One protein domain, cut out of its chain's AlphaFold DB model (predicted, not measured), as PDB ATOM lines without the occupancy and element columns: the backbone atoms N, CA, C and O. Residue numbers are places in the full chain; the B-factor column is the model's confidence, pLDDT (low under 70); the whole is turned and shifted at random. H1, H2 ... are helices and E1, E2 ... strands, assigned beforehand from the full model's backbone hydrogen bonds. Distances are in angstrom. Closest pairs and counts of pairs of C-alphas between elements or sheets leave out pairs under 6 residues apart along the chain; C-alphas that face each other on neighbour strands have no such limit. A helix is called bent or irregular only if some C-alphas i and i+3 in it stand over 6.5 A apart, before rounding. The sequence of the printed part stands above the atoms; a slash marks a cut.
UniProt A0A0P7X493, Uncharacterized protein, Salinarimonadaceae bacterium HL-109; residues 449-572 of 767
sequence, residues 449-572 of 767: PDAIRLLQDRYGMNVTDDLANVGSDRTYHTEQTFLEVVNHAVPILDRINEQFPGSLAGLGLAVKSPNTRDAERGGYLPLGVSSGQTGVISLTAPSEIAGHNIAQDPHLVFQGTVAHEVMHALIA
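AT A GLANCE: This is residues 449 to 572 of the 767 residues of an uncharacterized protein of Salinarimonadaceae bacterium HL-109 (UniProt A0A0P7X493). A small, twisted sheet of four short strands has helices over one face: H4 runs along E4 and E3, and H1 packs at the E1 edge. Bent H2 passes H1 and touches H4; short H3 touches both H2a and H4. These 124 residues, class mixed, hold four named helices and four named strands, along the chain H1 E1 H2 E2 E3 E4 H3 H4; the sheet, E1 E2 E4 E3, is mixed. The whole is compact, radius of gyration of the C-alphas 13.6 A, spanning 41 by 30 by 27 A.

HOW THE PARTS SIT: Start at H1, residues 449 to 459, whose C-alpha 456 is 5.9 A from C-alpha 462 of E1, residues 462 to 464, their closest pair. E1 is parallel to E2, residues 508 to 510 (N 509 and O 462, 2.8 A), and E2 to E4, residues 536 to 539 (N 510 and O 537, 2.8 A). E3, residues 528 to 530, forms an antiparallel hairpin with E4 (N 538 and O 529, 2.8 A). H2, residues 479 to 499, assigned as one helix by its hydrogen bonds, is bent, C-alphas 488 and 491 being 6.8 A apart; its arms are H2a, residues 479 to 488, and H2b, residues 491 to 499. E1, H2 and E2 make a strand-helix-strand unit, parallel strands joined through a helix, with a left-handed crossover. H4, residues 554 to 571, lies over E4 and E3 at a height over the sheet of 7.9 A; with H1 on the same face this makes two layers, helices on strands. H2b touches H4 at a steep tilt of 40 degrees, the closest C-alphas being Ile 492 and Gln 559, 6.5 A. H3, residues 542 to 547, touches H4, the closest C-alphas being Ala 546 and Pro 554, 5.5 A. In H1, H2a, H2b, H3 and H4 every O i to N i+4 pair is within hydrogen-bond range.

IN THESE COORDINATES: Find C-alpha 449 at (-10.710, -48.142, -4.350); H1 runs 15.1 A from there. H2a spans 14.2 A, H2b 12.5 A and E4 10.3 A. H4 runs 26.2 A to C-alpha 571 at (-13.619, -31.204, -26.257).

THE WHOLE: The C-alphas farthest apart, Pro 501 and Arg 521, are 41.7 A apart. The printed part has no cut; the links E1 to H2 and E2 to E3 are long. Look for pLDDT under 70 at 43 residues, among them 465 to 475, 515 to 526 and 543 to 557.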
ATOM      1  N   PRO A 449      -9.248 -48.164  -4.412       79.94
ATOM      2  CA  PRO A 449     -10.710 -48.142  -4.350       79.94
ATOM      3  C   PRO A 449     -11.276 -46.798  -3.874       79.94
ATOM      4  O   PRO A 449     -12.240 -46.296  -4.451       79.94
ATOM      5  N   ASP A 450     -10.663 -46.179  -2.861       81.25
ATOM      6  CA  ASP A 450     -11.080 -44.858  -2.383       81.25
ATOM      7  C   ASP A 450     -10.745 -43.749  -3.391       81.25
ATOM      8  O   ASP A 450     -11.519 -42.804  -3.524       81.25
ATOM      9  N   ALA A 451      -9.651 -43.878  -4.147       81.88
ATOM     10  CA  ALA A 451      -9.325 -42.976  -5.256       81.88
ATOM     11  C   ALA A 451     -10.373 -43.038  -6.380       81.88
ATOM     12  O   ALA A 451     -10.860 -41.999  -6.822       81.88
ATOM     13  N   ILE A 452     -10.769 -44.245  -6.797       83.12
ATOM     14  CA  ILE A 452     -11.809 -44.456  -7.814       83.12
ATOM     15  C   ILE A 452     -13.143 -43.874  -7.333       83.12
ATOM     16  O   ILE A 452     -13.773 -43.109  -8.062       83.12
ATOM     17  N   ARG A 453     -13.546 -44.166  -6.087       81.44
ATOM     18  CA  ARG A 453     -14.779 -43.613  -5.500       81.44
ATOM     19  C   ARG A 453     -14.733 -42.098  -5.387       81.44
ATOM     20  O   ARG A 453     -15.717 -41.452  -5.709       81.44
ATOM     21  N   LEU A 454     -13.605 -41.514  -4.979       88.50
ATOM     22  CA  LEU A 454     -13.456 -40.059  -4.933       88.50
ATOM     23  C   LEU A 454     -13.698 -39.443  -6.317       88.50
ATOM     24  O   LEU A 454     -14.455 -38.480  -6.425       88.50
ATOM     25  N   LEU A 455     -13.079 -39.999  -7.362       88.31
ATOM     26  CA  LEU A 455     -13.222 -39.502  -8.731       88.31
ATOM     27  C   LEU A 455     -14.664 -39.636  -9.247       88.31
ATOM     28  O   LEU A 455     -15.208 -38.677  -9.803       88.31
ATOM     29  N   GLN A 456     -15.305 -40.778  -8.990       85.12
ATOM     30  CA  GLN A 456     -16.687 -41.052  -9.388       85.12
ATOM     31  C   GLN A 456     -17.701 -40.215  -8.599       85.12
ATOM     32  O   GLN A 456     -18.519 -39.515  -9.193       85.12
ATOM     33  N   ASP A 457     -17.644 -40.233  -7.270       85.81
ATOM     34  CA  ASP A 457     -18.660 -39.618  -6.413       85.81
ATOM     35  C   ASP A 457     -18.559 -38.089  -6.396       85.81
ATOM     36  O   ASP A 457     -19.580 -37.398  -6.335       85.81
ATOM     37  N   ARG A 458     -17.335 -37.538  -6.430       86.25
ATOM     38  CA  ARG A 458     -17.114 -36.088  -6.312       86.25
ATOM     39  C   ARG A 458     -17.148 -35.370  -7.655       86.25
ATOM     40  O   ARG A 458     -17.688 -34.265  -7.726       86.25
ATOM     41  N   TYR A 459     -16.573 -35.975  -8.693       87.88
ATOM     42  CA  TYR A 459     -16.411 -35.335 -10.003       87.88
ATOM     43  C   TYR A 459     -17.214 -36.017 -11.115       87.88
ATOM     44  O   TYR A 459     -17.327 -35.459 -12.205       87.88
ATOM     45  N   GLY A 460     -17.784 -37.202 -10.869       85.12
ATOM     46  CA  GLY A 460     -18.439 -38.000 -11.904       85.12
ATOM     47  C   GLY A 460     -17.463 -38.609 -12.912       85.12
ATOM     48  O   GLY A 460     -17.903 -39.000 -13.989       85.12
ATOM     49  N   MET A 461     -16.161 -38.641 -12.615       88.88
ATOM     50  CA  MET A 461     -15.125 -39.158 -13.514       88.88
ATOM     51  C   MET A 461     -14.986 -40.675 -13.383       88.88
ATOM     52  O   MET A 461     -15.093 -41.227 -12.290       88.88
ATOM     53  N   ASN A 462     -14.685 -41.344 -14.491       85.81
ATOM     54  CA  ASN A 462     -14.404 -42.775 -14.528       85.81
ATOM     55  C   ASN A 462     -12.897 -43.034 -14.465       85.81
ATOM     56  O   ASN A 462     -12.102 -42.232 -14.950       85.81
ATOM     57  N   VAL A 463     -12.502 -44.183 -13.920       83.06
ATOM     58  CA  VAL A 463     -11.132 -44.693 -14.049       83.06
ATOM     59  C   VAL A 463     -11.128 -45.777 -15.121       83.06
ATOM     60  O   VAL A 463     -11.994 -46.651 -15.119       83.06
ATOM     61  N   THR A 464     -10.185 -45.688 -16.054       76.06
ATOM     62  CA  THR A 464     -10.116 -46.544 -17.245       76.06
ATOM     63  C   THR A 464      -8.734 -47.167 -17.406       76.06
ATOM     64  O   THR A 464      -7.722 -46.593 -16.992       76.06
ATOM     65  N   ASP A 465      -8.679 -48.352 -18.004       68.38
ATOM     66  CA  ASP A 465      -7.437 -49.033 -18.358       68.38
ATOM     67  C   ASP A 465      -6.991 -48.787 -19.804       68.38
ATOM     68  O   ASP A 465      -5.845 -49.086 -20.145       68.38
ATOM     69  N   ASP A 466      -7.849 -48.218 -20.646       58.19
ATOM     70  CA  ASP A 466      -7.595 -48.111 -22.076       58.19
ATOM     71  C   ASP A 466      -7.697 -46.665 -22.599       58.19
ATOM     72  O   ASP A 466      -8.416 -45.799 -22.098       58.19
ATOM     73  N   LEU A 467      -6.852 -46.398 -23.587       53.53
ATOM     74  CA  LEU A 467      -6.832 -45.219 -24.432       53.53
ATOM     75  C   LEU A 467      -6.953 -45.786 -25.840       53.53
ATOM     76  O   LEU A 467      -5.943 -45.974 -26.520       53.53
ATOM     77  N   ALA A 468      -8.190 -46.074 -26.251       43.59
ATOM     78  CA  ALA A 468      -8.515 -46.874 -27.434       43.59
ATOM     79  C   ALA A 468      -7.867 -46.396 -28.755       43.59
ATOM     80  O   ALA A 468      -7.877 -47.128 -29.739       43.59
ATOM     81  N   ASN A 469      -7.269 -45.197 -28.787       41.91
ATOM     82  CA  ASN A 469      -6.712 -44.570 -29.984       41.91
ATOM     83  C   ASN A 469      -5.245 -44.098 -29.879       41.91
ATOM     84  O   ASN A 469      -4.775 -43.463 -30.819       41.91
ATOM     85  N   VAL A 470      -4.493 -44.369 -28.796       44.09
ATOM     86  CA  VAL A 470      -3.157 -43.745 -28.620       44.09
ATOM     87  C   VAL A 470      -2.030 -44.721 -28.257       44.09
ATOM     88  O   VAL A 470      -1.472 -44.646 -27.164       44.09
ATOM     89  N   GLY A 471      -1.650 -45.581 -29.213       45.19
ATOM     90  CA  GLY A 471      -0.369 -46.313 -29.241       45.19
ATOM     91  C   GLY A 471      -0.180 -47.406 -28.172       45.19
ATOM     92  O   GLY A 471      -0.440 -47.215 -26.991       45.19
ATOM     93  N   SER A 472       0.324 -48.572 -28.580       42.75
ATOM     94  CA  SER A 472       0.375 -49.804 -27.770       42.75
ATOM     95  C   SER A 472       1.434 -49.860 -26.656       42.75
ATOM     96  O   SER A 472       1.457 -50.833 -25.907       42.75
ATOM     97  N   ASP A 473       2.299 -48.853 -26.510       53.06
ATOM     98  CA  ASP A 473       3.523 -48.958 -25.696       53.06
ATOM     99  C   ASP A 473       3.477 -48.081 -24.428       53.06
ATOM    100  O   ASP A 473       4.404 -47.334 -24.138       53.06
ATOM    101  N   ARG A 474       2.389 -48.145 -23.652       65.56
ATOM    102  CA  ARG A 474       2.241 -47.376 -22.400       65.56
ATOM    103  C   ARG A 474       2.480 -48.230 -21.157       65.56
ATOM    104  O   ARG A 474       2.099 -49.399 -21.117       65.56
ATOM    105  N   THR A 475       3.073 -47.631 -20.125       68.88
ATOM    106  CA  THR A 475       3.388 -48.311 -18.859       68.88
ATOM    107  C   THR A 475       2.256 -48.105 -17.853       68.88
ATOM    108  O   THR A 475       1.788 -46.986 -17.667       68.88
ATOM    109  N   TYR A 476       1.811 -49.172 -17.186       72.81
ATOM    110  CA  TYR A 476       0.855 -49.061 -16.080       72.81
ATOM    111  C   TYR A 476       1.488 -48.328 -14.897       72.81
ATOM    112  O   TYR A 476       2.628 -48.618 -14.526       72.81
ATOM    113  N   HIS A 477       0.734 -47.425 -14.271       74.25
ATOM    114  CA  HIS A 477       1.120 -46.917 -12.966       74.25
ATOM    115  C   HIS A 477       1.115 -48.059 -11.951       74.25
ATOM    116  O   HIS A 477       0.255 -48.942 -11.959       74.25
ATOM    117  N   THR A 478       2.072 -48.009 -11.034       75.25
ATOM    118  CA  THR A 478       1.950 -48.748  -9.780       75.25
ATOM    119  C   THR A 478       0.792 -48.164  -8.968       75.25
ATOM    120  O   THR A 478       0.432 -47.002  -9.147       75.25
ATOM    121  N   GLU A 479       0.247 -48.922  -8.015       74.19
ATOM    122  CA  GLU A 479      -0.754 -48.392  -7.076       74.19
ATOM    123  C   GLU A 479      -0.272 -47.095  -6.403       74.19
ATOM    124  O   GLU A 479      -1.018 -46.122  -6.318       74.19
ATOM    125  N   GLN A 480       0.998 -47.048  -5.991       74.19
ATOM    126  CA  GLN A 480       1.577 -45.868  -5.357       74.19
ATOM    127  C   GLN A 480       1.611 -44.659  -6.301       74.19
ATOM    128  O   GLN A 480       1.223 -43.567  -5.890       74.19
ATOM    129  N   THR A 481       2.037 -44.845  -7.553       78.06
ATOM    130  CA  THR A 481       2.111 -43.743  -8.525       78.06
ATOM    131  C   THR A 481       0.729 -43.306  -9.009       78.06
ATOM    132  O   THR A 481       0.506 -42.115  -9.199       78.06
ATOM    133  N   PHE A 482      -0.248 -44.214  -9.098       82.75
ATOM    134  CA  PHE A 482      -1.634 -43.837  -9.384       82.75
ATOM    135  C   PHE A 482      -2.250 -43.010  -8.245       82.75
ATOM    136  O   PHE A 482      -2.888 -41.985  -8.487       82.75
ATOM    137  N   LEU A 483      -2.023 -43.405  -6.988       80.12
ATOM    138  CA  LEU A 483      -2.477 -42.629  -5.830       80.12
ATOM    139  C   LEU A 483      -1.816 -41.259  -5.755       80.12
ATOM    140  O   LEU A 483      -2.459 -40.291  -5.349       80.12
ATOM    141  N   GLU A 484      -0.551 -41.168  -6.142       81.12
ATOM    142  CA  GLU A 484       0.156 -39.901  -6.262       81.12
ATOM    143  C   GLU A 484      -0.511 -38.997  -7.310       81.12
ATOM    144  O   GLU A 484      -0.902 -37.878  -6.978       81.12
ATOM    145  N   VAL A 485      -0.746 -39.505  -8.526       85.88
ATOM    146  CA  VAL A 485      -1.463 -38.784  -9.596       85.88
ATOM    147  C   VAL A 485      -2.803 -38.245  -9.090       85.88
ATOM    148  O   VAL A 485      -3.074 -37.052  -9.220       85.88
ATOM    149  N   VAL A 486      -3.630 -39.087  -8.458       87.94
ATOM    150  CA  VAL A 486      -4.952 -38.664  -7.967       87.94
ATOM    151  C   VAL A 486      -4.833 -37.605  -6.871       87.94
ATOM    152  O   VAL A 486      -5.481 -36.564  -6.960       87.94
ATOM    153  N   ASN A 487      -3.995 -37.824  -5.854       81.69
ATOM    154  CA  ASN A 487      -3.848 -36.877  -4.745       81.69
ATOM    155  C   ASN A 487      -3.340 -35.505  -5.209       81.69
ATOM    156  O   ASN A 487      -3.798 -34.486  -4.690       81.69
ATOM    157  N   HIS A 488      -2.442 -35.467  -6.195       79.06
ATOM    158  CA  HIS A 488      -1.931 -34.216  -6.752       79.06
ATOM    159  C   HIS A 488      -2.889 -33.561  -7.758       79.06
ATOM    160  O   HIS A 488      -2.844 -32.343  -7.920       79.06
ATOM    161  N   ALA A 489      -3.776 -34.325  -8.402       85.81
ATOM    162  CA  ALA A 489      -4.768 -33.780  -9.328       85.81
ATOM    163  C   ALA A 489      -5.966 -33.154  -8.599       85.81
ATOM    164  O   ALA A 489      -6.523 -32.169  -9.080       85.81
ATOM    165  N   VAL A 490      -6.351 -33.686  -7.430       85.62
ATOM    166  CA  VAL A 490      -7.540 -33.257  -6.666       85.62
ATOM    167  C   VAL A 490      -7.663 -31.738  -6.488       85.62
ATOM    168  O   VAL A 490      -8.745 -31.238  -6.776       85.62
ATOM    169  N   PRO A 491      -6.624 -30.980  -6.085       79.12
ATOM    170  CA  PRO A 491      -6.742 -29.528  -5.930       79.12
ATOM    171  C   PRO A 491      -7.142 -28.809  -7.228       79.12
ATOM    172  O   PRO A 491      -7.966 -27.897  -7.227       79.12
ATOM    173  N   ILE A 492      -6.613 -29.263  -8.367       81.00
ATOM    174  CA  ILE A 492      -6.939 -28.693  -9.678       81.00
ATOM    175  C   ILE A 492      -8.331 -29.122 -10.133       81.00
ATOM    176  O   ILE A 492      -9.100 -28.288 -10.610       81.00
ATOM    177  N   LEU A 493      -8.694 -30.390  -9.928       86.75
ATOM    178  CA  LEU A 493     -10.043 -30.882 -10.212       86.75
ATOM    179  C   LEU A 493     -11.097 -30.156  -9.365       86.75
ATOM    180  O   LEU A 493     -12.167 -29.834  -9.878       86.75
ATOM    181  N   ASP A 494     -10.783 -29.830  -8.110       81.94
ATOM    182  CA  ASP A 494     -11.632 -29.025  -7.234       81.94
ATOM    183  C   ASP A 494     -11.848 -27.623  -7.796       81.94
ATOM    184  O   ASP A 494     -12.993 -27.216  -7.983       81.94
ATOM    185  N   ARG A 495     -10.774 -26.918  -8.170       78.31
ATOM    186  CA  ARG A 495     -10.874 -25.592  -8.800       78.31
ATOM    187  C   ARG A 495     -11.697 -25.622 -10.090       78.31
ATOM    188  O   ARG A 495     -12.522 -24.736 -10.315       78.31
ATOM    189  N   ILE A 496     -11.498 -26.637 -10.936       81.50
ATOM    190  CA  ILE A 496     -12.263 -26.801 -12.181       81.50
ATOM    191  C   ILE A 496     -13.736 -27.056 -11.869       81.50
ATOM    192  O   ILE A 496     -14.599 -26.410 -12.457       81.50
ATOM    193  N   ASN A 497     -14.043 -27.952 -10.931       84.94
ATOM    194  CA  ASN A 497     -15.418 -28.288 -10.571       84.94
ATOM    195  C   ASN A 497     -16.137 -27.141  -9.838       84.94
ATOM    196  O   ASN A 497     -17.348 -26.992  -9.971       84.94
ATOM    197  N   GLU A 498     -15.416 -26.300  -9.099       81.31
ATOM    198  CA  GLU A 498     -15.963 -25.079  -8.500       81.31
ATOM    199  C   GLU A 498     -16.330 -24.034  -9.562       81.31
ATOM    200  O   GLU A 498     -17.391 -23.412  -9.475       81.31
ATOM    201  N   GLN A 499     -15.480 -23.851 -10.578       77.50
ATOM    202  CA  GLN A 499     -15.716 -22.880 -11.652       77.50
ATOM    203  C   GLN A 499     -16.698 -23.385 -12.721       77.50
ATOM    204  O   GLN A 499     -17.493 -22.603 -13.249       77.50
ATOM    205  N   PHE A 500     -16.673 -24.686 -13.015       81.88
ATOM    206  CA  PHE A 500     -17.473 -25.354 -14.044       81.88
ATOM    207  C   PHE A 500     -18.113 -26.644 -13.497       81.88
ATOM    208  O   PHE A 500     -17.725 -27.749 -13.899       81.88
ATOM    209  N   PRO A 501     -19.105 -26.541 -12.593       82.94
ATOM    210  CA  PRO A 501     -19.711 -27.707 -11.956       82.94
ATOM    211  C   PRO A 501     -20.244 -28.733 -12.958       82.94
ATOM    212  O   PRO A 501     -21.021 -28.398 -13.852       82.94
ATOM    213  N   GLY A 502     -19.844 -29.995 -12.795       78.75
ATOM    214  CA  GLY A 502     -20.298 -31.105 -13.643       78.75
ATOM    215  C   GLY A 502     -19.598 -31.229 -15.002       78.75
ATOM    216  O   GLY A 502     -19.856 -32.189 -15.726       78.75
ATOM    217  N   SER A 503     -18.680 -30.319 -15.347       83.94
ATOM    218  CA  SER A 503     -17.889 -30.411 -16.587       83.94
ATOM    219  C   SER A 503     -17.049 -31.695 -16.652       83.94
ATOM    220  O   SER A 503     -16.999 -32.338 -17.701       83.94
ATOM    221  N   LEU A 504     -16.497 -32.125 -15.512       89.81
ATOM    222  CA  LEU A 504     -15.678 -33.335 -15.363       89.81
ATOM    223  C   LEU A 504     -16.469 -34.652 -15.467       89.81
ATOM    224  O   LEU A 504     -15.882 -35.707 -15.701       89.81
ATOM    225  N   ALA A 505     -17.796 -34.616 -15.313       85.81
ATOM    226  CA  ALA A 505     -18.602 -35.831 -15.251       85.81
ATOM    227  C   ALA A 505     -18.544 -36.614 -16.573       85.81
ATOM    228  O   ALA A 505     -18.771 -36.055 -17.644       85.81
ATOM    229  N   GLY A 506     -18.271 -37.913 -16.511       78.88
ATOM    230  CA  GLY A 506     -18.133 -38.776 -17.680       78.88
ATOM    231  C   GLY A 506     -16.784 -38.687 -18.395       78.88
ATOM    232  O   GLY A 506     -16.625 -39.385 -19.389       78.88
ATOM    233  N   LEU A 507     -15.823 -37.881 -17.926       87.06
ATOM    234  CA  LEU A 507     -14.430 -37.966 -18.387       87.06
ATOM    235  C   LEU A 507     -13.726 -39.180 -17.763       87.06
ATOM    236  O   LEU A 507     -14.114 -39.642 -16.686       87.06
ATOM    237  N   GLY A 508     -12.688 -39.690 -18.427       84.69
ATOM    238  CA  GLY A 508     -11.892 -40.826 -17.959       84.69
ATOM    239  C   GLY A 508     -10.498 -40.417 -17.481       84.69
ATOM    240  O   GLY A 508      -9.826 -39.646 -18.157       84.69
ATOM    241  N   LEU A 509     -10.027 -40.970 -16.364       87.62
ATOM    242  CA  LEU A 509      -8.619 -40.938 -15.959       87.62
ATOM    243  C   LEU A 509      -8.006 -42.331 -16.144       87.62
ATOM    244  O   LEU A 509      -8.478 -43.310 -15.566       87.62
ATOM    245  N   ALA A 510      -6.960 -42.421 -16.957       84.12
ATOM    246  CA  ALA A 510      -6.274 -43.664 -17.257       84.12
ATOM    247  C   ALA A 510      -5.325 -44.075 -16.123       84.12
ATOM    248  O   ALA A 510      -4.610 -43.245 -15.565       84.12
ATOM    249  N   VAL A 511      -5.237 -45.378 -15.845       80.06
ATOM    250  CA  VAL A 511      -4.235 -45.951 -14.918       80.06
ATOM    251  C   VAL A 511      -2.855 -46.157 -15.562       80.06
ATOM    252  O   VAL A 511      -1.976 -46.778 -14.968       80.06
ATOM    253  N   LYS A 512      -2.661 -45.673 -16.790       77.88
ATOM    254  CA  LYS A 512      -1.419 -45.798 -17.560       77.88
ATOM    255  C   LYS A 512      -0.727 -44.442 -17.668       77.88
ATOM    256  O   LYS A 512      -1.386 -43.450 -17.984       77.88
ATOM    257  N   SER A 513       0.592 -44.452 -17.507       74.75
ATOM    258  CA  SER A 513       1.469 -43.323 -17.812       74.75
ATOM    259  C   SER A 513       1.581 -43.151 -19.337       74.75
ATOM    260  O   SER A 513       1.536 -44.151 -20.076       74.75
ATOM    261  N   PRO A 514       1.723 -41.917 -19.849       71.94
ATOM    262  CA  PRO A 514       2.197 -41.670 -21.207       71.94
ATOM    263  C   PRO A 514       3.485 -42.462 -21.510       71.94
ATOM    264  O   PRO A 514       4.249 -42.798 -20.610       71.94
ATOM    265  N   ASN A 515       3.737 -42.828 -22.773       64.38
ATOM    266  CA  ASN A 515       4.901 -43.658 -23.111       64.38
ATOM    267  C   ASN A 515       6.222 -42.922 -22.804       64.38
ATOM    268  O   ASN A 515       6.616 -42.017 -23.533       64.38
ATOM    269  N   THR A 516       6.922 -43.340 -21.747       53.44
ATOM    270  CA  THR A 516       8.186 -42.741 -21.288       53.44
ATOM    271  C   THR A 516       9.438 -43.370 -21.914       53.44
ATOM    272  O   THR A 516      10.542 -42.858 -21.721       53.44
ATOM    273  N   ARG A 517       9.314 -44.454 -22.702       47.84
ATOM    274  CA  ARG A 517      10.478 -45.172 -23.275       47.84
ATOM    275  C   ARG A 517      11.281 -44.355 -24.285       47.84
ATOM    276  O   ARG A 517      12.467 -44.633 -24.471       47.84
ATOM    277  N   ASP A 518      10.669 -43.365 -24.926       44.50
ATOM    278  CA  ASP A 518      11.383 -42.470 -25.840       44.50
ATOM    279  C   ASP A 518      12.247 -41.449 -25.081       44.50
ATOM    280  O   ASP A 518      13.337 -41.108 -25.549       44.50
ATOM    281  N   ALA A 519      11.864 -41.069 -23.856       44.94
ATOM    282  CA  ALA A 519      12.646 -40.171 -23.003       44.94
ATOM    283  C   ALA A 519      13.978 -40.791 -22.543       44.94
ATOM    284  O   ALA A 519      15.011 -40.121 -22.519       44.94
ATOM    285  N   GLU A 520      14.004 -42.100 -22.268       40.34
ATOM    286  CA  GLU A 520      15.222 -42.830 -21.871       40.34
ATOM    287  C   GLU A 520      16.298 -42.881 -22.974       40.34
ATOM    288  O   GLU A 520      17.472 -43.137 -22.698       40.34
ATOM    289  N   ARG A 521      15.922 -42.621 -24.233       40.97
ATOM    290  CA  ARG A 521      16.839 -42.565 -25.386       40.97
ATOM    291  C   ARG A 521      17.295 -41.143 -25.731       40.97
ATOM    292  O   ARG A 521      17.928 -40.955 -26.768       40.97
ATOM    293  N   GLY A 522      16.997 -40.167 -24.870       36.41
ATOM    294  CA  GLY A 522      17.221 -38.743 -25.130       36.41
ATOM    295  C   GLY A 522      16.118 -38.097 -25.973       36.41
ATOM    296  O   GLY A 522      16.349 -37.041 -26.554       36.41
ATOM    297  N   GLY A 523      14.957 -38.749 -26.087       40.38
ATOM    298  CA  GLY A 523      13.762 -38.204 -26.721       40.38
ATOM    299  C   GLY A 523      12.878 -37.415 -25.751       40.38
ATOM    300  O   GLY A 523      13.224 -37.178 -24.595       40.38
ATOM    301  N   TYR A 524      11.721 -36.999 -26.254       51.66
ATOM    302  CA  TYR A 524      10.716 -36.233 -25.521       51.66
ATOM    303  C   TYR A 524      10.040 -37.064 -24.406       51.66
ATOM    304  O   TYR A 524       9.673 -38.213 -24.648       51.66
ATOM    305  N   LEU A 525       9.853 -36.490 -23.202       56.03
ATOM    306  CA  LEU A 525       9.013 -37.068 -22.143       56.03
ATOM    307  C   LEU A 525       7.590 -36.488 -22.216       56.03
ATOM    308  O   LEU A 525       7.392 -35.354 -21.780       56.03
ATOM    309  N   PRO A 526       6.587 -37.247 -22.687       65.06
ATOM    310  CA  PRO A 526       5.204 -36.799 -22.609       65.06
ATOM    311  C   PRO A 526       4.753 -36.728 -21.140       65.06
ATOM    312  O   PRO A 526       4.784 -37.726 -20.419       65.06
ATOM    313  N   LEU A 527       4.356 -35.538 -20.685       72.31
ATOM    314  CA  LEU A 527       3.895 -35.296 -19.308       72.31
ATOM    315  C   LEU A 527       2.416 -35.647 -19.115       72.31
ATOM    316  O   LEU A 527       2.000 -36.074 -18.039       72.31
ATOM    317  N   GLY A 528       1.631 -35.479 -20.172       73.56
ATOM    318  CA  GLY A 528       0.217 -35.790 -20.235       73.56
ATOM    319  C   GLY A 528      -0.158 -36.148 -21.664       73.56
ATOM    320  O   GLY A 528       0.541 -35.784 -22.609       73.56
ATOM    321  N   VAL A 529      -1.209 -36.949 -21.806       72.94
ATOM    322  CA  VAL A 529      -1.876 -37.187 -23.084       72.94
ATOM    323  C   VAL A 529      -3.354 -37.385 -22.820       72.94
ATOM    324  O   VAL A 529      -3.738 -38.231 -22.010       72.94
ATOM    325  N   SER A 530      -4.186 -36.697 -23.578       74.94
ATOM    326  CA  SER A 530      -5.628 -36.874 -23.546       74.94
ATOM    327  C   SER A 530      -6.197 -37.052 -24.948       74.94
ATOM    328  O   SER A 530      -5.514 -36.895 -25.958       74.94
ATOM    329  N   SER A 531      -7.458 -37.466 -25.015       70.88
ATOM    330  CA  SER A 531      -8.180 -37.600 -26.274       70.88
ATOM    331  C   SER A 531      -9.405 -36.700 -26.276       70.88
ATOM    332  O   SER A 531     -10.368 -36.959 -25.554       70.88
ATOM    333  N   GLY A 532      -9.420 -35.715 -27.174       68.00
ATOM    334  CA  GLY A 532     -10.611 -34.916 -27.472       68.00
ATOM    335  C   GLY A 532     -11.742 -35.694 -28.154       68.00
ATOM    336  O   GLY A 532     -12.803 -35.132 -28.393       68.00
ATOM    337  N   GLN A 533     -11.550 -36.985 -28.456       67.44
ATOM    338  CA  GLN A 533     -12.596 -37.870 -28.980       67.44
ATOM    339  C   GLN A 533     -13.252 -38.706 -27.880       67.44
ATOM    340  O   GLN A 533     -14.471 -38.851 -27.867       67.44
ATOM    341  N   THR A 534     -12.456 -39.277 -26.969       68.50
ATOM    342  CA  THR A 534     -12.968 -40.184 -25.925       68.50
ATOM    343  C   THR A 534     -13.115 -39.517 -24.560       68.50
ATOM    344  O   THR A 534     -13.778 -40.066 -23.686       68.50
ATOM    345  N   GLY A 535     -12.514 -38.342 -24.352       74.75
ATOM    346  CA  GLY A 535     -12.513 -37.651 -23.063       74.75
ATOM    347  C   GLY A 535     -11.660 -38.348 -21.998       74.75
ATOM    348  O   GLY A 535     -11.902 -38.163 -20.806       74.75
ATOM    349  N   VAL A 536     -10.698 -39.182 -22.410       80.25
ATOM    350  CA  VAL A 536      -9.773 -39.887 -21.510       80.25
ATOM    351  C   VAL A 536      -8.474 -39.101 -21.361       80.25
ATOM    352  O   VAL A 536      -7.944 -38.598 -22.348       80.25
ATOM    353  N   ILE A 537      -7.959 -39.040 -20.135       84.25
ATOM    354  CA  ILE A 537      -6.751 -38.327 -19.712       84.25
ATOM    355  C   ILE A 537      -5.747 -39.339 -19.148       84.25
ATOM    356  O   ILE A 537      -6.114 -40.193 -18.347       84.25
ATOM    357  N   SER A 538      -4.479 -39.234 -19.523       83.38
ATOM    358  CA  SER A 538      -3.351 -40.014 -19.001       83.38
ATOM    359  C   SER A 538      -2.258 -39.043 -18.564       83.38
ATOM    360  O   SER A 538      -1.949 -38.105 -19.294       83.38
ATOM    361  N   LEU A 539      -1.711 -39.236 -17.364       84.69
ATOM    362  CA  LEU A 539      -0.803 -38.284 -16.718       84.69
ATOM    363  C   LEU A 539       0.445 -39.002 -16.216       84.69
ATOM    364  O   LEU A 539       0.344 -40.076 -15.635       84.69
ATOM    365  N   THR A 540       1.609 -38.391 -16.387       80.06
ATOM    366  CA  THR A 540       2.861 -38.850 -15.773       80.06
ATOM    367  C   THR A 540       2.872 -38.453 -14.296       80.06
ATOM    368  O   THR A 540       2.497 -37.331 -13.952       80.06
ATOM    369  N   ALA A 541       3.279 -39.353 -13.396       78.69
ATOM    370  CA  ALA A 541       3.245 -39.067 -11.957       78.69
ATOM    371  C   ALA A 541       4.278 -37.988 -11.559       78.69
ATOM    372  O   ALA A 541       5.364 -37.953 -12.140       78.69
ATOM    373  N   PRO A 542       4.019 -37.142 -10.539       71.62
ATOM    374  CA  PRO A 542       4.982 -36.128 -10.095       71.62
ATOM    375  C   PRO A 542       6.369 -36.697  -9.747       71.62
ATOM    376  O   PRO A 542       7.384 -36.104 -10.111       71.62
ATOM    377  N   SER A 543       6.437 -37.866  -9.108       69.69
ATOM    378  CA  SER A 543       7.687 -38.574  -8.808       69.69
ATOM    379  C   SER A 543       8.440 -39.039 -10.057       69.69
ATOM    380  O   SER A 543       9.672 -38.994 -10.079       69.69
ATOM    381  N   GLU A 544       7.722 -39.435 -11.112       69.94
ATOM    382  CA  GLU A 544       8.298 -39.767 -12.420       69.94
ATOM    383  C   GLU A 544       8.866 -38.494 -13.076       69.94
ATOM    384  O   GLU A 544      10.027 -38.485 -13.485       69.94
ATOM    385  N   ILE A 545       8.119 -37.381 -13.062       68.19
ATOM    386  CA  ILE A 545       8.576 -36.067 -13.562       68.19
ATOM    387  C   ILE A 545       9.846 -35.613 -12.827       68.19
ATOM    388  O   ILE A 545      10.827 -35.202 -13.456       68.19
ATOM    389  N   ALA A 546       9.857 -35.727 -11.496       63.56
ATOM    390  CA  ALA A 546      11.005 -35.389 -10.659       63.56
ATOM    391  C   ALA A 546      12.234 -36.247 -10.999       63.56
ATOM    392  O   ALA A 546      13.351 -35.733 -11.068       63.56
ATOM    393  N   GLY A 547      12.034 -37.542 -11.262       57.81
ATOM    394  CA  GLY A 547      13.099 -38.476 -11.634       57.81
ATOM    395  C   GLY A 547      13.828 -38.108 -12.929       57.81
ATOM    396  O   GLY A 547      15.004 -38.446 -13.082       57.81
ATOM    397  N   HIS A 548      13.173 -37.372 -13.829       56.84
ATOM    398  CA  HIS A 548      13.758 -36.929 -15.092       56.84
ATOM    399  C   HIS A 548      14.455 -35.553 -15.023       56.84
ATOM    400  O   HIS A 548      15.055 -35.143 -16.013       56.84
ATOM    401  N   ASN A 549      14.441 -34.851 -13.877       52.00
ATOM    402  CA  ASN A 549      15.044 -33.513 -13.692       52.00
ATOM    403  C   ASN A 549      14.596 -32.455 -14.726       52.00
ATOM    404  O   ASN A 549      15.340 -31.521 -15.021       52.00
ATOM    405  N   ILE A 550      13.394 -32.595 -15.292       48.16
ATOM    406  CA  ILE A 550      12.914 -31.736 -16.390       48.16
ATOM    407  C   ILE A 550      12.400 -30.384 -15.871       48.16
ATOM    408  O   ILE A 550      12.409 -29.397 -16.599       48.16
ATOM    409  N   ALA A 551      11.986 -30.314 -14.603       44.66
ATOM    410  CA  ALA A 551      11.360 -29.130 -14.027       44.66
ATOM    411  C   ALA A 551      11.913 -28.778 -12.644       44.66
ATOM    412  O   ALA A 551      12.278 -29.652 -11.858       44.66
ATOM    413  N   GLN A 552      11.925 -27.477 -12.340       45.41
ATOM    414  CA  GLN A 552      12.317 -26.948 -11.031       45.41
ATOM    415  C   GLN A 552      11.265 -27.226  -9.945       45.41
ATOM    416  O   GLN A 552      11.632 -27.381  -8.784       45.41
ATOM    417  N   ASP A 553       9.987 -27.320 -10.328       55.12
ATOM    418  CA  ASP A 553       8.877 -27.754  -9.476       55.12
ATOM    419  C   ASP A 553       8.018 -28.793 -10.232       55.12
ATOM    420  O   ASP A 553       7.205 -28.428 -11.090       55.12
ATOM    421  N   PRO A 554       8.188 -30.099  -9.951       57.16
ATOM    422  CA  PRO A 554       7.424 -31.151 -10.618       57.16
ATOM    423  C   PRO A 554       5.933 -31.115 -10.259       57.16
ATOM    424  O   PRO A 554       5.110 -31.571 -11.051       57.16
ATOM    425  N   HIS A 555       5.555 -30.564  -9.101       62.62
ATOM    426  CA  HIS A 555       4.159 -30.494  -8.677       62.62
ATOM    427  C   HIS A 555       3.404 -29.401  -9.416       62.62
ATOM    428  O   HIS A 555       2.260 -29.617  -9.811       62.62
ATOM    429  N   LEU A 556       4.031 -28.247  -9.630       61.22
ATOM    430  CA  LEU A 556       3.405 -27.189 -10.405       61.22
ATOM    431  C   LEU A 556       3.293 -27.559 -11.887       61.22
ATOM    432  O   LEU A 556       2.244 -27.335 -12.492       61.22
ATOM    433  N   VAL A 557       4.332 -28.178 -12.454       62.19
ATOM    434  CA  VAL A 557       4.263 -28.710 -13.823       62.19
ATOM    435  C   VAL A 557       3.125 -29.714 -13.939       62.19
ATOM    436  O   VAL A 557       2.282 -29.571 -14.820       62.19
ATOM    437  N   PHE A 558       3.019 -30.647 -12.989       72.00
ATOM    438  CA  PHE A 558       1.912 -31.594 -12.942       72.00
ATOM    439  C   PHE A 558       0.541 -30.900 -12.859       72.00
ATOM    440  O   PHE A 558      -0.381 -31.282 -13.573       72.00
ATOM    441  N   GLN A 559       0.387 -29.854 -12.042       69.81
ATOM    442  CA  GLN A 559      -0.864 -29.087 -11.953       69.81
ATOM    443  C   GLN A 559      -1.234 -28.406 -13.279       69.81
ATOM    444  O   GLN A 559      -2.401 -28.434 -13.679       69.81
ATOM    445  N   GLY A 560      -0.244 -27.827 -13.967       65.81
ATOM    446  CA  GLY A 560      -0.392 -27.283 -15.318       65.81
ATOM    447  C   GLY A 560      -0.847 -28.342 -16.309       65.81
ATOM    448  O   GLY A 560      -1.826 -28.125 -17.022       65.81
ATOM    449  N   THR A 561      -0.203 -29.508 -16.286       75.00
ATOM    450  CA  THR A 561      -0.568 -30.652 -17.123       75.00
ATOM    451  C   THR A 561      -1.992 -31.127 -16.839       75.00
ATOM    452  O   THR A 561      -2.757 -31.306 -17.775       75.00
ATOM    453  N   VAL A 562      -2.414 -31.258 -15.575       81.00
ATOM    454  CA  VAL A 562      -3.792 -31.668 -15.240       81.00
ATOM    455  C   VAL A 562      -4.811 -30.719 -15.868       81.00
ATOM    456  O   VAL A 562      -5.744 -31.173 -16.526       81.00
ATOM    457  N   ALA A 563      -4.650 -29.407 -15.679       78.88
ATOM    458  CA  ALA A 563      -5.603 -28.447 -16.223       78.88
ATOM    459  C   ALA A 563      -5.598 -28.452 -17.762       78.88
ATOM    460  O   ALA A 563      -6.663 -28.432 -18.377       78.88
ATOM    461  N   HIS A 564      -4.413 -28.537 -18.365       75.06
ATOM    462  CA  HIS A 564      -4.227 -28.609 -19.809       75.06
ATOM    463  C   HIS A 564      -4.938 -29.834 -20.413       75.06
ATOM    464  O   HIS A 564      -5.808 -29.692 -21.269       75.06
ATOM    465  N   GLU A 565      -4.653 -31.034 -19.905       80.12
ATOM    466  CA  GLU A 565      -5.234 -32.274 -20.427       80.12
ATOM    467  C   GLU A 565      -6.743 -32.383 -20.173       80.12
ATOM    468  O   GLU A 565      -7.474 -32.983 -20.963       80.12
ATOM    469  N   VAL A 566      -7.249 -31.781 -19.090       85.69
ATOM    470  CA  VAL A 566      -8.698 -31.704 -18.864       85.69
ATOM    471  C   VAL A 566      -9.377 -30.919 -19.980       85.69
ATOM    472  O   VAL A 566     -10.441 -31.332 -20.430       85.69
ATOM    473  N   MET A 567      -8.791 -29.823 -20.462       83.00
ATOM    474  CA  MET A 567      -9.409 -29.040 -21.532       83.00
ATOM    475  C   MET A 567      -9.496 -29.822 -22.842       83.00
ATOM    476  O   MET A 567     -10.561 -29.856 -23.459       83.00
ATOM    477  N   HIS A 568      -8.419 -30.507 -23.220       76.44
ATOM    478  CA  HIS A 568      -8.427 -31.435 -24.349       76.44
ATOM    479  C   HIS A 568      -9.519 -32.497 -24.195       76.44
ATOM    480  O   HIS A 568     -10.296 -32.726 -25.116       76.44
ATOM    481  N   ALA A 569      -9.658 -33.099 -23.012       81.19
ATOM    482  CA  ALA A 569     -10.706 -34.083 -22.753       81.19
ATOM    483  C   ALA A 569     -12.129 -33.488 -22.785       81.19
ATOM    484  O   ALA A 569     -13.066 -34.152 -23.232       81.19
ATOM    485  N   LEU A 570     -12.313 -32.233 -22.359       81.00
ATOM    486  CA  LEU A 570     -13.608 -31.543 -22.404       81.00
ATOM    487  C   LEU A 570     -14.119 -31.341 -23.835       81.00
ATOM    488  O   LEU A 570     -15.334 -31.272 -24.029       81.00
ATOM    489  N   ILE A 571     -13.238 -31.306 -24.838       76.38
ATOM    490  CA  ILE A 571     -13.619 -31.204 -26.257       76.38
ATOM    491  C   ILE A 571     -14.508 -32.373 -26.687       76.38
ATOM    492  O   ILE A 571     -15.449 -32.159 -27.448       76.38
ATOM    493  N   ALA A 572     -14.310 -33.566 -26.116       72.88
ATOM    494  CA  ALA A 572     -15.138 -34.742 -26.397       72.88
ATOM    495  C   ALA A 572     -16.612 -34.559 -25.996       72.88
ATOM    496  O   ALA A 572     -17.487 -35.287 -26.466       72.88
TER     497      ALA A 572